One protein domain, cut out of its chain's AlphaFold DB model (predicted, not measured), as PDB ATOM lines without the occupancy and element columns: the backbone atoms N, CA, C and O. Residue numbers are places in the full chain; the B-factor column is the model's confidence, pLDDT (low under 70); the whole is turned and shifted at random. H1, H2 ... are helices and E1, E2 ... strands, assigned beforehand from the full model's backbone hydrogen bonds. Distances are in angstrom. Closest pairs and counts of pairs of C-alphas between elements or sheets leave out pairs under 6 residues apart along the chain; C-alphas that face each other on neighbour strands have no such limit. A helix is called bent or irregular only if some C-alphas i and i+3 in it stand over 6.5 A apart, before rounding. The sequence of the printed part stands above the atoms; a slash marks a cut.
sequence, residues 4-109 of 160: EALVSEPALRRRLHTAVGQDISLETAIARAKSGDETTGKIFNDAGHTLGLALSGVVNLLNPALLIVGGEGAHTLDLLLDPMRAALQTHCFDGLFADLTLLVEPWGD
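AT A GLANCE: This is residues 4 to 109 of the 160 residues of the protein "ROK family protein" of Propionibacteriaceae bacterium (UniProt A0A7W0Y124). A small two-strand ribbon, E1 beside E2, accompanies a long helix, H4, with kinked H5 packed across it; H1, H2 and H3 gather round the earlier part of H4, and short H6 packs near its far end. The 106 printed residues, with six named helices and two strands in the order H1 H2 H3 H4 E1 H5 H6 E2, are mostly helix; the sheet is parallel. The whole is compact, radius of gyration of the C-alphas 14.5 A, spanning 43 by 32 by 25 A.

IN THESE COORDINATES: Find E1 at residues 66 to 70, from C-alpha 66 at (26.728, -78.291, -18.259), and E2 at residues 101 to 105, ending with C-alpha 105 at (28.792, -73.415, -7.048). H4, residues 38 to 62, runs 35.6 A from C-alpha 38 at (28.459, -94.204, 10.191). H5, residues 74 to 91, spans 23.3 A and is irregular, only just: C-alphas 79 and 82 are 6.9 A apart, with a kink of 54 degrees near residue 81. H1 is residues 4 to 7, H2 9 to 20, H3 26 to 34, H6 96 to 99.

HOW THE PARTS SIT: Look at N 69 and O 103, 2.8 A apart, within hydrogen-bond range across parallel E1 and E2. E1, H5 H6, E2 form a strand-helix-strand unit, parallel neighbour strands joined through helices, with a right-handed crossover. The hub H4 touches H5 at a steep tilt of 57 degrees, closest C-alphas Gly 52 and Met 84, 4.0 A. It touches H1 (Val 7 and Ala 47, 5.4 A), H2 (Leu 16 and Thr 40, 6.9 A), H3 (Ala 33 and Gly 41, 4.4 A) and, only just, H6 with 3 pairs of C-alphas within 8 A (Asn 60 and Leu 96, 7.1 A). Each O i to N i+4 pair is within range in H2 and H3, 19 of 21 in H4 and 9 of 14 in H5; H1 and H6 are too short for one.

THE WHOLE: C-alphas 22 and 95 are the farthest apart, 44.0 A. The printed part has no cut, its links are tight, and residues 73 to 75 are under pLDDT 70.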
ATOM      1  N   GLU A   4      12.435 -83.442  -3.302       90.62
ATOM      2  CA  GLU A   4      12.535 -82.515  -2.171       90.62
ATOM      3  C   GLU A   4      12.207 -83.186  -0.827       90.62
ATOM      4  O   GLU A   4      12.911 -82.990   0.161       90.62
ATOM      5  N   ALA A   5      11.207 -84.069  -0.786       91.06
ATOM      6  CA  ALA A   5      10.814 -84.758   0.442       91.06
ATOM      7  C   ALA A   5      11.870 -85.763   0.949       91.06
ATOM      8  O   ALA A   5      11.732 -86.268   2.069       91.06
ATOM      9  N   LEU A   6      12.892 -86.053   0.135       87.06
ATOM     10  CA  LEU A   6      13.974 -86.997   0.415       87.06
ATOM     11  C   LEU A   6      15.320 -86.308   0.674       87.06
ATOM     12  O   LEU A   6      16.087 -86.808   1.501       87.06
ATOM     13  N   VAL A   7      15.598 -85.195  -0.016       90.50
ATOM     14  CA  VAL A   7      16.931 -84.556  -0.026       90.50
ATOM     15  C   VAL A   7      16.962 -83.121   0.503       90.50
ATOM     16  O   VAL A   7      18.049 -82.592   0.707       90.50
ATOM     17  N   SER A   8      15.811 -82.483   0.750       89.56
ATOM     18  CA  SER A   8      15.782 -81.138   1.349       89.56
ATOM     19  C   SER A   8      16.277 -81.147   2.795       89.56
ATOM     20  O   SER A   8      16.208 -82.169   3.483       89.56
ATOM     21  N   GLU A   9      16.719 -79.997   3.301       89.56
ATOM     22  CA  GLU A   9      17.129 -79.864   4.702       89.56
ATOM     23  C   GLU A   9      16.051 -80.359   5.692       89.56
ATOM     24  O   GLU A   9      16.384 -81.190   6.543       89.56
ATOM     25  N   PRO A  10      14.759 -79.973   5.589       90.56
ATOM     26  CA  PRO A  10      13.718 -80.518   6.464       90.56
ATOM     27  C   PRO A  10      13.595 -82.046   6.385       90.56
ATOM     28  O   PRO A  10      13.315 -82.708   7.390       90.56
ATOM     29  N   ALA A  11      13.815 -82.631   5.202       92.12
ATOM     30  CA  ALA A  11      13.826 -84.079   5.028       92.12
ATOM     31  C   ALA A  11      15.036 -84.731   5.711       92.12
ATOM     32  O   ALA A  11      14.873 -85.739   6.406       92.12
ATOM     33  N   LEU A  12      16.226 -84.146   5.560       92.31
ATOM     34  CA  LEU A  12      17.452 -84.611   6.205       92.31
ATOM     35  C   LEU A  12      17.346 -84.508   7.727       92.31
ATOM     36  O   LEU A  12      17.578 -85.504   8.407       92.31
ATOM     37  N   ARG A  13      16.895 -83.370   8.265       92.50
ATOM     38  CA  ARG A  13      16.668 -83.182   9.707       92.50
ATOM     39  C   ARG A  13      15.719 -84.227  10.282       92.50
ATOM     40  O   ARG A  13      16.017 -84.825  11.311       92.50
ATOM     41  N   ARG A  14      14.613 -84.521   9.588       92.44
ATOM     42  CA  ARG A  14      13.676 -85.578  10.001       92.44
ATOM     43  C   ARG A  14      14.353 -86.950  10.057       92.44
ATOM     44  O   ARG A  14      14.187 -87.669  11.038       92.44
ATOM     45  N   ARG A  15      15.131 -87.309   9.028       93.62
ATOM     46  CA  ARG A  15      15.866 -88.588   8.973       93.62
ATOM     47  C   ARG A  15      16.925 -88.683  10.073       93.62
ATOM     48  O   ARG A  15      17.039 -89.728  10.707       93.62
ATOM     49  N   LEU A  16      17.650 -87.594  10.320       94.56
ATOM     50  CA  LEU A  16      18.658 -87.488  11.376       94.56
ATOM     51  C   LEU A  16      18.035 -87.653  12.760       94.56
ATOM     52  O   LEU A  16      18.506 -88.481  13.533       94.56
ATOM     53  N   HIS A  17      16.938 -86.948  13.040       93.75
ATOM     54  CA  HIS A  17      16.212 -87.074  14.303       93.75
ATOM     55  C   HIS A  17      15.770 -88.520  14.560       93.75
ATOM     56  O   HIS A  17      15.994 -89.059  15.643       93.75
ATOM     57  N   THR A  18      15.190 -89.187  13.554       93.75
ATOM     58  CA  THR A  18      14.769 -90.592  13.679       93.75
ATOM     59  C   THR A  18      15.944 -91.546  13.909       93.75
ATOM     60  O   THR A  18      15.800 -92.493  14.674       93.75
ATOM     61  N   ALA A  19      17.093 -91.322  13.267       92.50
ATOM     62  CA  ALA A  19      18.237 -92.231  13.354       92.50
ATOM     63  C   ALA A  19      19.102 -92.021  14.608       92.50
ATOM     64  O   ALA A  19      19.622 -92.984  15.165       92.50
ATOM     65  N   VAL A  20      19.271 -90.770  15.041       91.75
ATOM     66  CA  VAL A  20      20.105 -90.398  16.195       91.75
ATOM     67  C   VAL A  20      19.307 -90.428  17.502       91.75
ATOM     68  O   VAL A  20      19.886 -90.622  18.568       91.75
ATOM     69  N   GLY A  21      17.984 -90.247  17.440       90.75
ATOM     70  CA  GLY A  21      17.109 -90.200  18.617       90.75
ATOM     71  C   GLY A  21      17.197 -88.893  19.413       90.75
ATOM     72  O   GLY A  21      16.704 -88.827  20.536       90.75
ATOM     73  N   GLN A  22      17.836 -87.863  18.855       88.44
ATOM     74  CA  GLN A  22      17.980 -86.528  19.439       88.44
ATOM     75  C   GLN A  22      17.862 -85.475  18.334       88.44
ATOM     76  O   GLN A  22      18.217 -85.742  17.182       88.44
ATOM     77  N   ASP A  23      17.383 -84.278  18.679       88.88
ATOM     78  CA  ASP A  23      17.389 -83.143  17.754       88.88
ATOM     79  C   ASP A  23      18.800 -82.542  17.722       88.88
ATOM     80  O   ASP A  23      19.298 -82.025  18.724       88.88
ATOM     81  N   ILE A  24      19.464 -82.679  16.578       91.44
ATOM     82  CA  ILE A  24      20.795 -82.129  16.321       91.44
ATOM     83  C   ILE A  24      20.710 -81.150  15.154       91.44
ATOM     84  O   ILE A  24      19.927 -81.345  14.219       91.44
ATOM     85  N   SER A  25      21.535 -80.103  15.192       90.94
ATOM     86  CA  SER A  25      21.637 -79.174  14.068       90.94
ATOM     87  C   SER A  25      22.244 -79.863  12.843       90.94
ATOM     88  O   SER A  25      22.966 -80.863  12.970       90.94
ATOM     89  N   LEU A  26      21.977 -79.325  11.652       89.12
ATOM     90  CA  LEU A  26      22.537 -79.871  10.418       89.12
ATOM     91  C   LEU A  26      24.069 -79.760  10.414       89.12
ATOM     92  O   LEU A  26      24.750 -80.703  10.027       89.12
ATOM     93  N   GLU A  27      24.621 -78.670  10.943       90.00
ATOM     94  CA  GLU A  27      26.066 -78.461  11.098       90.00
ATOM     95  C   GLU A  27      26.690 -79.526  12.001       90.00
ATOM     96  O   GLU A  27      27.748 -80.075  11.690       90.00
ATOM     97  N   THR A  28      26.010 -79.868  13.100       92.00
ATOM     98  CA  THR A  28      26.455 -80.923  14.017       92.00
ATOM     99  C   THR A  28      26.442 -82.282  13.322       92.00
ATOM    100  O   THR A  28      27.385 -83.062  13.459       92.00
ATOM    101  N   ALA A  29      25.396 -82.569  12.544       92.50
ATOM    102  CA  ALA A  29      25.314 -83.790  11.753       92.50
ATOM    103  C   ALA A  29      26.438 -83.867  10.705       92.50
ATOM    104  O   ALA A  29      27.112 -84.890  10.592       92.50
ATOM    105  N   ILE A  30      26.704 -82.774   9.989       91.69
ATOM    106  CA  ILE A  30      27.805 -82.688   9.021       91.69
ATOM    107  C   ILE A  30      29.146 -82.955   9.713       91.69
ATOM    108  O   ILE A  30      29.937 -83.760   9.221       91.69
ATOM    109  N   ALA A  31      29.397 -82.333  10.867       92.38
ATOM    110  CA  ALA A  31      30.625 -82.543  11.630       92.38
ATOM    111  C   ALA A  31      30.793 -84.011  12.055       92.38
ATOM    112  O   ALA A  31      31.875 -84.574  11.889       92.38
ATOM    113  N   ARG A  32      29.714 -84.655  12.523       93.75
ATOM    114  CA  ARG A  32      29.707 -86.083  12.882       93.75
ATOM    115  C   ARG A  32      29.995 -86.988  11.687       93.75
ATOM    116  O   ARG A  32      30.823 -87.890  11.793       93.75
ATOM    117  N   ALA A  33      29.352 -86.744  10.545       93.12
ATOM    118  CA  ALA A  33      29.630 -87.498   9.323       93.12
ATOM    119  C   ALA A  33      31.098 -87.345   8.895       93.12
ATOM    120  O   ALA A  33      31.760 -88.343   8.617       93.12
ATOM    121  N   LYS A  34      31.638 -86.117   8.924       91.69
ATOM    122  CA  LYS A  34      33.053 -85.846   8.614       91.69
ATOM    123  C   LYS A  34      34.018 -86.496   9.618       91.69
ATOM    124  O   LYS A  34      35.134 -86.833   9.237       91.69
ATOM    125  N   SER A  35      33.600 -86.723  10.866       94.38
ATOM    126  CA  SER A  35      34.386 -87.455  11.872       94.38
ATOM    127  C   SER A  35      34.234 -88.983  11.809       94.38
ATOM    128  O   SER A  35      34.757 -89.669  12.683       94.38
ATOM    129  N   GLY A  36      33.518 -89.522  10.815       93.38
ATOM    130  CA  GLY A  36      33.353 -90.967  10.620       93.38
ATOM    131  C   GLY A  36      32.157 -91.598  11.341       93.38
ATOM    132  O   GLY A  36      32.122 -92.815  11.493       93.38
ATOM    133  N   ASP A  37      31.172 -90.813  11.789       95.00
ATOM    134  CA  ASP A  37      29.918 -91.359  12.326       95.00
ATOM    135  C   ASP A  37      29.116 -92.054  11.213       95.00
ATOM    136  O   ASP A  37      28.530 -91.399  10.348       95.00
ATOM    137  N   GLU A  38      29.082 -93.388  11.242       95.06
ATOM    138  CA  GLU A  38      28.459 -94.204  10.191       95.06
ATOM    139  C   GLU A  38      26.963 -93.910  10.017       95.06
ATOM    140  O   GLU A  38      26.470 -93.839   8.891       95.06
ATOM    141  N   THR A  39      26.236 -93.699  11.119       94.56
ATOM    142  CA  THR A  39      24.791 -93.426  11.097       94.56
ATOM    143  C   THR A  39      24.485 -92.148  10.325       94.56
ATOM    144  O   THR A  39      23.634 -92.134   9.432       94.56
ATOM    145  N   THR A  40      25.197 -91.073  10.652       93.81
ATOM    146  CA  THR A  40      25.001 -89.765  10.030       93.81
ATOM    147  C   THR A  40      25.542 -89.756   8.601       93.81
ATOM    148  O   THR A  40      24.866 -89.278   7.689       93.81
ATOM    149  N   GLY A  41      26.712 -90.366   8.381       94.56
ATOM    150  CA  GLY A  41      27.308 -90.522   7.055       94.56
ATOM    151  C   GLY A  41      26.396 -91.269   6.083       94.56
ATOM    152  O   GLY A  41      26.203 -90.818   4.955       94.56
ATOM    153  N   LYS A  42      25.744 -92.350   6.530       95.75
ATOM    154  CA  LYS A  42      24.805 -93.118   5.702       95.75
ATOM    155  C   LYS A  42      23.619 -92.280   5.224       95.75
ATOM    156  O   LYS A  42      23.212 -92.403   4.074       95.75
ATOM    157  N   ILE A  43      23.080 -91.398   6.066       95.31
ATOM    158  CA  ILE A  43      21.942 -90.544   5.691       95.31
ATOM    159  C   ILE A  43      22.314 -89.598   4.549       95.31
ATOM    160  O   ILE A  43      21.549 -89.489   3.585       95.31
ATOM    161  N   PHE A  44      23.478 -88.949   4.644       95.06
ATOM    162  CA  PHE A  44      23.992 -88.092   3.576       95.06
ATOM    163  C   PHE A  44      24.328 -88.906   2.325       95.06
ATOM    164  O   PHE A  44      23.914 -88.530   1.233       95.06
ATOM    165  N   ASN A  45      24.962 -90.069   2.475       95.62
ATOM    166  CA  ASN A  45      25.265 -90.953   1.354       95.62
ATOM    167  C   ASN A  45      24.007 -91.348   0.563       95.62
ATOM    168  O   ASN A  45      23.943 -91.178  -0.652       95.62
ATOM    169  N   ASP A  46      22.968 -91.798   1.266       95.81
ATOM    170  CA  ASP A  46      21.685 -92.167   0.666       95.81
ATOM    171  C   ASP A  46      21.000 -90.965  -0.007       95.81
ATOM    172  O   ASP A  46      20.380 -91.102  -1.066       95.81
ATOM    173  N   ALA A  47      21.089 -89.776   0.599       94.75
ATOM    174  CA  ALA A  47      20.528 -88.555   0.029       94.75
ATOM    175  C   ALA A  47      21.253 -88.140  -1.259       94.75
ATOM    176  O   ALA A  47      20.593 -87.856  -2.258       94.75
ATOM    177  N   GLY A  48      22.588 -88.168  -1.266       94.94
ATOM    178  CA  GLY A  48      23.388 -87.856  -2.448       94.94
ATOM    179  C   GLY A  48      23.154 -88.864  -3.568       94.94
ATOM    180  O   GLY A  48      22.926 -88.470  -4.708       94.94
ATOM    181  N   HIS A  49      23.078 -90.157  -3.241       96.94
ATOM    182  CA  HIS A  49      22.736 -91.197  -4.210       96.94
ATOM    183  C   HIS A  49      21.350 -90.966  -4.832       96.94
ATOM    184  O   HIS A  49      21.198 -91.002  -6.052       96.94
ATOM    185  N   THR A  50      20.345 -90.654  -4.005       96.00
ATOM    186  CA  THR A  50      18.982 -90.345  -4.473       96.00
ATOM    187  C   THR A  50      18.962 -89.120  -5.389       96.00
ATOM    188  O   THR A  50      18.278 -89.126  -6.414       96.00
ATOM    189  N   LEU A  51      19.723 -88.077  -5.044       94.75
ATOM    190  CA  LEU A  51      19.866 -86.882  -5.872       94.75
ATOM    191  C   LEU A  51      20.501 -87.214  -7.226       94.75
ATOM    192  O   LEU A  51      19.955 -86.837  -8.261       94.75
ATOM    193  N   GLY A  52      21.604 -87.964  -7.240       95.56
ATOM    194  CA  GLY A  52      22.277 -88.349  -8.480       95.56
ATOM    195  C   GLY A  52      21.429 -89.258  -9.372       95.56
ATOM    196  O   GLY A  52      21.440 -89.096 -10.588       95.56
ATOM    197  N   LEU A  53      20.617 -90.145  -8.785       96.56
ATOM    198  CA  LEU A  53      19.644 -90.950  -9.529       96.56
ATOM    199  C   LEU A  53      18.552 -90.091 -10.182       96.56
ATOM    200  O   LEU A  53      18.127 -90.371 -11.298       96.56
ATOM    201  N   ALA A  54      18.079 -89.042  -9.509       95.81
ATOM    202  CA  ALA A  54      17.107 -88.133 -10.110       95.81
ATOM    203  C   ALA A  54      17.738 -87.289 -11.231       95.81
ATOM    204  O   ALA A  54      17.144 -87.122 -12.297       95.81
ATOM    205  N   LEU A  55      18.958 -86.792 -11.007       95.38
ATOM    206  CA  LEU A  55      19.697 -85.997 -11.986       95.38
ATOM    207  C   LEU A  55      20.109 -86.813 -13.215       95.38
ATOM    208  O   LEU A  55      20.111 -86.267 -14.316       95.38
ATOM    209  N   SER A  56      20.389 -88.112 -13.077       96.62
ATOM    210  CA  SER A  56      20.708 -88.962 -14.233       96.62
ATOM    211  C   SER A  56      19.548 -89.027 -15.224       96.62
ATOM    212  O   SER A  56      19.779 -89.008 -16.427       96.62
ATOM    213  N   GLY A  57      18.299 -88.995 -14.745       95.94
ATOM    214  CA  GLY A  57      17.119 -88.882 -15.602       95.94
ATOM    215  C   GLY A  57      17.110 -87.595 -16.431       95.94
ATOM    216  O   GLY A  57      16.796 -87.634 -17.619       95.94
ATOM    217  N   VAL A  58      17.514 -86.469 -15.833       95.31
ATOM    218  CA  VAL A  58      17.642 -85.179 -16.533       95.31
ATOM    219  C   VAL A  58      18.753 -85.241 -17.579       95.31
ATOM    220  O   VAL A  58      18.535 -84.856 -18.725       95.31
ATOM    221  N   VAL A  59      19.923 -85.770 -17.208       96.94
ATOM    222  CA  VAL A  59      21.072 -85.905 -18.115       96.94
ATOM    223  C   VAL A  59      20.738 -86.825 -19.289       96.94
ATOM    224  O   VAL A  59      20.975 -86.460 -20.435       96.94
ATOM    225  N   ASN A  60      20.115 -87.973 -19.024       96.50
ATOM    226  CA  ASN A  60      19.724 -88.937 -20.053       96.50
ATOM    227  C   ASN A  60      18.683 -88.377 -21.027       96.50
ATOM    228  O   ASN A  60      18.674 -88.761 -22.193       96.50
ATOM    229  N   LEU A  61      17.796 -87.496 -20.555       96.44
ATOM    230  CA  LEU A  61      16.735 -86.926 -21.380       96.44
ATOM    231  C   LEU A  61      17.206 -85.722 -22.202       96.44
ATOM    232  O   LEU A  61      16.810 -85.579 -23.355       96.44
ATOM    233  N   LEU A  62      18.004 -84.840 -21.596       96.44
ATOM    234  CA  LEU A  62      18.351 -83.544 -22.185       96.44
ATOM    235  C   LEU A  62      19.750 -83.506 -22.807       96.44
ATOM    236  O   LEU A  62      20.013 -82.606 -23.597       96.44
ATOM    237  N   ASN A  63      20.635 -84.442 -22.446       95.19
ATOM    238  CA  ASN A  63      22.060 -84.431 -22.791       95.19
ATOM    239  C   ASN A  63      22.706 -83.030 -22.661       95.19
ATOM    240  O   ASN A  63      23.196 -82.469 -23.648       95.19
ATOM    241  N   PRO A  64      22.642 -82.400 -21.473       96.19
ATOM    242  CA  PRO A  64      23.192 -81.067 -21.294       96.19
ATOM    243  C   PRO A  64      24.724 -81.114 -21.302       96.19
ATOM    244  O   PRO A  64      25.328 -82.028 -20.751       96.19
ATOM    245  N   ALA A  65      25.362 -80.074 -21.841       95.38
ATOM    246  CA  ALA A  65      26.819 -79.923 -21.756       95.38
ATOM    247  C   ALA A  65      27.296 -79.496 -20.352       95.38
ATOM    248  O   ALA A  65      28.441 -79.738 -19.973       95.38
ATOM    249  N   LEU A  66      26.423 -78.844 -19.576       95.75
ATOM    250  CA  LEU A  66      26.728 -78.291 -18.259       95.75
ATOM    251  C   LEU A  66      25.563 -78.535 -17.300       95.75
ATOM    252  O   LEU A  66      24.425 -78.164 -17.586       95.75
ATOM    253  N   LEU A  67      25.871 -79.114 -16.143       94.81
ATOM    254  CA  LEU A  67      24.972 -79.225 -15.003       94.81
ATOM    255  C   LEU A  67      25.560 -78.414 -13.853       94.81
ATOM    256  O   LEU A  67      26.651 -78.717 -13.373       94.81
ATOM    257  N   ILE A  68      24.832 -77.387 -13.419       91.94
ATOM    258  CA  ILE A  68      25.221 -76.556 -12.280       91.94
ATOM    259  C   ILE A  68      24.376 -76.956 -11.077       91.94
ATOM    260  O   ILE A  68      23.147 -76.951 -11.147       91.94
ATOM    261  N   VAL A  69      25.034 -77.293  -9.971       89.00
ATOM    262  CA  VAL A  69      24.392 -77.604  -8.694       89.00
ATOM    263  C   VAL A  69      24.807 -76.539  -7.685       89.00
ATOM    264  O   VAL A  69      25.978 -76.432  -7.332       89.00
ATOM    265  N   GLY A  70      23.847 -75.741  -7.229       84.25
ATOM    266  CA  GLY A  70      24.103 -74.618  -6.332       84.25
ATOM    267  C   GLY A  70      22.944 -74.335  -5.384       84.25
ATOM    268  O   GLY A  70      21.926 -75.030  -5.397       84.25
ATOM    269  N   GLY A  71      23.126 -73.311  -4.552       78.75
ATOM    270  CA  GLY A  71      22.138 -72.830  -3.584       78.75
ATOM    271  C   GLY A  71      22.739 -72.508  -2.216       78.75
ATOM    272  O   GLY A  71      23.886 -72.847  -1.926       78.75
ATOM    273  N   GLU A  72      21.929 -71.890  -1.356       71.69
ATOM    274  CA  GLU A  72      22.300 -71.458   0.005       71.69
ATOM    275  C   GLU A  72      22.783 -72.631   0.891       71.69
ATOM    276  O   GLU A  72      23.614 -72.467   1.780       71.69
ATOM    277  N   GLY A  73      22.349 -73.860   0.581       68.12
ATOM    278  CA  GLY A  73      22.739 -75.098   1.266       68.12
ATOM    279  C   GLY A  73      24.034 -75.761   0.774       68.12
ATOM    280  O   GLY A  73      24.290 -76.915   1.129       68.12
ATOM    281  N   ALA A  74      24.850 -75.081  -0.038       65.12
ATOM    282  CA  ALA A  74      26.060 -75.648  -0.647       65.12
ATOM    283  C   ALA A  74      27.080 -76.224   0.353       65.12
ATOM    284  O   ALA A  74      27.793 -77.167   0.029       65.12
ATOM    285  N   HIS A  75      27.101 -75.763   1.603       66.31
ATOM    286  CA  HIS A  75      27.954 -76.356   2.644       66.31
ATOM    287  C   HIS A  75      27.597 -77.815   2.985       66.31
ATOM    288  O   HIS A  75      28.452 -78.584   3.424       66.31
ATOM    289  N   THR A  76      26.340 -78.207   2.768       70.81
ATOM    290  CA  THR A  76      25.873 -79.593   2.935       70.81
ATOM    291  C   THR A  76      26.191 -80.440   1.703       70.81
ATOM    292  O   THR A  76      26.299 -81.664   1.806       70.81
ATOM    293  N   LEU A  77      26.372 -79.801   0.539       71.81
ATOM    294  CA  LEU A  77      26.623 -80.493  -0.720       71.81
ATOM    295  C   LEU A  77      27.916 -81.299  -0.688       71.81
ATOM    296  O   LEU A  77      27.895 -82.396  -1.230       71.81
ATOM    297  N   ASP A  78      28.969 -80.863   0.011       82.56
ATOM    298  CA  ASP A  78      30.239 -81.605   0.125       82.56
ATOM    299  C   ASP A  78      30.047 -83.103   0.422       82.56
ATOM    300  O   ASP A  78      30.683 -83.950  -0.197       82.56
ATOM    301  N   LEU A  79      29.143 -83.443   1.351       88.69
ATOM    302  CA  LEU A  79      28.871 -84.833   1.746       88.69
ATOM    303  C   LEU A  79      27.962 -85.583   0.760       88.69
ATOM    304  O   LEU A  79      27.870 -86.808   0.806       88.69
ATOM    305  N   LEU A  80      27.265 -84.852  -0.105       91.12
ATOM    306  CA  LEU A  80      26.349 -85.373  -1.115       91.12
ATOM    307  C   LEU A  80      27.037 -85.549  -2.476       91.12
ATOM    308  O   LEU A  80      26.570 -86.355  -3.278       91.12
ATOM    309  N   LEU A  81      28.118 -84.809  -2.751       90.88
ATOM    310  CA  LEU A  81      28.732 -84.728  -4.079       90.88
ATOM    311  C   LEU A  81      29.271 -86.062  -4.578       90.88
ATOM    312  O   LEU A  81      28.941 -86.467  -5.691       90.88
ATOM    313  N   ASP A  82      30.078 -86.747  -3.774       93.62
ATOM    314  CA  ASP A  82      30.653 -88.038  -4.156       93.62
ATOM    315  C   ASP A  82      29.575 -89.104  -4.423       93.62
ATOM    316  O   ASP A  82      29.577 -89.685  -5.514       93.62
ATOM    317  N   PRO A  83      28.596 -89.339  -3.524       95.81
ATOM    318  CA  PRO A  83      27.523 -90.297  -3.790       95.81
ATOM    319  C   PRO A  83      26.606 -89.878  -4.948       95.81
ATOM    320  O   PRO A  83      26.148 -90.737  -5.704       95.81
ATOM    321  N   MET A  84      26.372 -88.576  -5.140       95.25
ATOM    322  CA  MET A  84      25.637 -88.049  -6.295       95.25
ATOM    323  C   MET A  84      26.381 -88.329  -7.601       95.25
ATOM    324  O   MET A  84      25.782 -88.812  -8.562       95.25
ATOM    325  N   ARG A  85      27.691 -88.067  -7.638       94.94
ATOM    326  CA  ARG A  85      28.544 -88.326  -8.802       94.94
ATOM    327  C   ARG A  85      28.602 -89.815  -9.124       94.94
ATOM    328  O   ARG A  85      28.460 -90.176 -10.287       94.94
ATOM    329  N   ALA A  86      28.756 -90.669  -8.116       96.19
ATOM    330  CA  ALA A  86      28.756 -92.118  -8.298       96.19
ATOM    331  C   ALA A  86      27.423 -92.620  -8.883       96.19
ATOM    332  O   ALA A  86      27.411 -93.451  -9.792       96.19
ATOM    333  N   ALA A  87      26.295 -92.084  -8.408       96.81
ATOM    334  CA  ALA A  87      24.981 -92.405  -8.957       96.81
ATOM    335  C   ALA A  87      24.827 -91.920 -10.409       96.81
ATOM    336  O   ALA A  87      24.362 -92.682 -11.252       96.81
ATOM    337  N   LEU A  88      25.270 -90.701 -10.730       95.94
ATOM    338  CA  LEU A  88      25.287 -90.191 -12.106       95.94
ATOM    339  C   LEU A  88      26.125 -91.083 -13.030       95.94
ATOM    340  O   LEU A  88      25.633 -91.526 -14.061       95.94
ATOM    341  N   GLN A  89      27.346 -91.430 -12.622       95.00
ATOM    342  CA  GLN A  89      28.225 -92.337 -13.367       95.00
ATOM    343  C   GLN A  89      27.593 -93.711 -13.616       95.00
ATOM    344  O   GLN A  89      27.810 -94.302 -14.666       95.00
ATOM    345  N   THR A  90      26.821 -94.217 -12.654       96.38
ATOM    346  CA  THR A  90      26.199 -95.545 -12.733       96.38
ATOM    347  C   THR A  90      24.918 -95.548 -13.572       96.38
ATOM    348  O   THR A  90      24.575 -96.568 -14.167       96.38
ATOM    349  N   HIS A  91      24.175 -94.438 -13.585       96.81
ATOM    350  CA  HIS A  91      22.815 -94.386 -14.133       96.81
ATOM    351  C   HIS A  91      22.673 -93.541 -15.404       96.81
ATOM    352  O   HIS A  91      21.614 -93.573 -16.035       96.81
ATOM    353  N   CYS A  92      23.698 -92.785 -15.791       96.19
ATOM    354  CA  CYS A  92      23.734 -92.148 -17.100       96.19
ATOM    355  C   CYS A  92      24.051 -93.172 -18.197       96.19
ATOM    356  O   CYS A  92      24.821 -94.104 -17.976       96.19
ATOM    357  N   PHE A  93      23.470 -92.998 -19.386       92.75
ATOM    358  CA  PHE A  93      23.857 -93.799 -20.548       92.75
ATOM    359  C   PHE A  93      25.307 -93.520 -20.954       92.75
ATOM    360  O   PHE A  93      25.839 -92.434 -20.699       92.75
ATOM    361  N   ASP A  94      25.933 -94.512 -21.591       89.38
ATOM    362  CA  ASP A  94      27.346 -94.473 -21.965       89.38
ATOM    363  C   ASP A  94      27.711 -93.176 -22.706       89.38
ATOM    364  O   ASP A  94      27.032 -92.751 -23.642       89.38
ATOM    365  N   GLY A  95      28.800 -92.542 -22.267       84.44
ATOM    366  CA  GLY A  95      29.320 -91.291 -22.828       84.44
ATOM    367  C   GLY A  95      28.686 -90.016 -22.265       84.44
ATOM    368  O   GLY A  95      29.401 -89.038 -22.073       84.44
ATOM    369  N   LEU A  96      27.402 -90.024 -21.881       90.81
ATOM    370  CA  LEU A  96      26.697 -88.791 -21.487       90.81
ATOM    371  C   LEU A  96      27.297 -88.125 -20.246       90.81
ATOM    372  O   LEU A  96      27.467 -86.912 -20.205       90.81
ATOM    373  N   PHE A  97      27.646 -88.911 -19.226       89.62
ATOM    374  CA  PHE A  97      28.280 -88.351 -18.033       89.62
ATOM    375  C   PHE A  97      29.729 -87.904 -18.286       89.62
ATOM    376  O   PHE A  97      30.210 -86.997 -17.617       89.62
ATOM    377  N   ALA A  98      30.431 -88.531 -19.235       90.19
ATOM    378  CA  ALA A  98      31.814 -88.172 -19.550       90.19
ATOM    379  C   ALA A  98      31.904 -86.812 -20.259       90.19
ATOM    380  O   ALA A  98      32.846 -86.061 -20.007       90.19
ATOM    381  N   ASP A  99      30.908 -86.492 -21.086       91.56
ATOM    382  CA  ASP A  99      30.816 -85.220 -21.812       91.56
ATOM    383  C   ASP A  99      30.175 -84.098 -20.971       91.56
ATOM    384  O   ASP A  99      30.242 -82.919 -21.327       91.56
ATOM    385  N   LEU A 100      29.569 -84.448 -19.832       94.56
ATOM    386  CA  LEU A 100      28.927 -83.506 -18.926       94.56
ATOM    387  C   LEU A 100      29.953 -82.771 -18.058       94.56
ATOM    388  O   LEU A 100      30.646 -83.363 -17.230       94.56
ATOM    389  N   THR A 101      29.949 -81.441 -18.128       95.19
ATOM    390  CA  THR A 101      30.613 -80.621 -17.110       95.19
ATOM    391  C   THR A 101      29.698 -80.485 -15.894       95.19
ATOM    392  O   THR A 101      28.611 -79.922 -15.993       95.19
ATOM    393  N   LEU A 102      30.126 -80.984 -14.732       92.62
ATOM    394  CA  LEU A 102      29.425 -80.789 -13.459       92.62
ATOM    395  C   LEU A 102      30.098 -79.667 -12.666       92.62
ATOM    396  O   LEU A 102      31.205 -79.849 -12.154       92.62
ATOM    397  N   LEU A 103      29.413 -78.531 -12.536       90.38
ATOM    398  CA  LEU A 103      29.845 -77.404 -11.716       90.38
ATOM    399  C   LEU A 103      29.057 -77.392 -10.408       90.38
ATOM    400  O   LEU A 103      27.830 -77.474 -10.412       90.38
ATOM    401  N   VAL A 104      29.761 -77.267  -9.288       86.88
ATOM    402  CA  VAL A 104      29.142 -77.064  -7.978       86.88
ATOM    403  C   VAL A 104      29.514 -75.674  -7.529       86.88
ATOM    404  O   VAL A 104      30.701 -75.397  -7.351       86.88
ATOM    405  N   GLU A 105      28.522 -74.806  -7.374       81.50
ATOM    406  CA  GLU A 105      28.792 -73.415  -7.048       81.50
ATOM    407  C   GLU A 105      27.907 -72.920  -5.899       81.50
ATOM    408  O   GLU A 105      26.679 -72.886  -6.023       81.50
ATOM    409  N   PRO A 106      28.512 -72.561  -4.751       77.00
ATOM    410  CA  PRO A 106      27.795 -71.864  -3.699       77.00
ATOM    411  C   PRO A 106      27.447 -70.463  -4.195       77.00
ATOM    412  O   PRO A 106      28.318 -69.724  -4.654       77.00
ATOM    413  N   TRP A 107      26.181 -70.082  -4.080       77.69
ATOM    414  CA  TRP A 107      25.709 -68.756  -4.462       77.69
ATOM    415  C   TRP A 107      25.108 -68.056  -3.249       77.69
ATOM    416  O   TRP A 107      24.415 -68.689  -2.454       77.69
ATOM    417  N   GLY A 108      25.389 -66.760  -3.118       75.25
ATOM    418  CA  GLY A 108      24.796 -65.904  -2.098       75.25
ATOM    419  C   GLY A 108      23.619 -65.090  -2.634       75.25
ATOM    420  O   GLY A 108      23.172 -65.256  -3.773       75.25
ATOM    421  N   ASP A 109      23.146 -64.159  -1.808       79.69
ATOM    422  CA  ASP A 109      22.044 -63.233  -2.117       79.69
ATOM    423  C   ASP A 109      22.263 -62.428  -3.410       79.69
ATOM    424  O   ASP A 109      21.323 -62.027  -4.099       79.69
TER     425      ASP A 109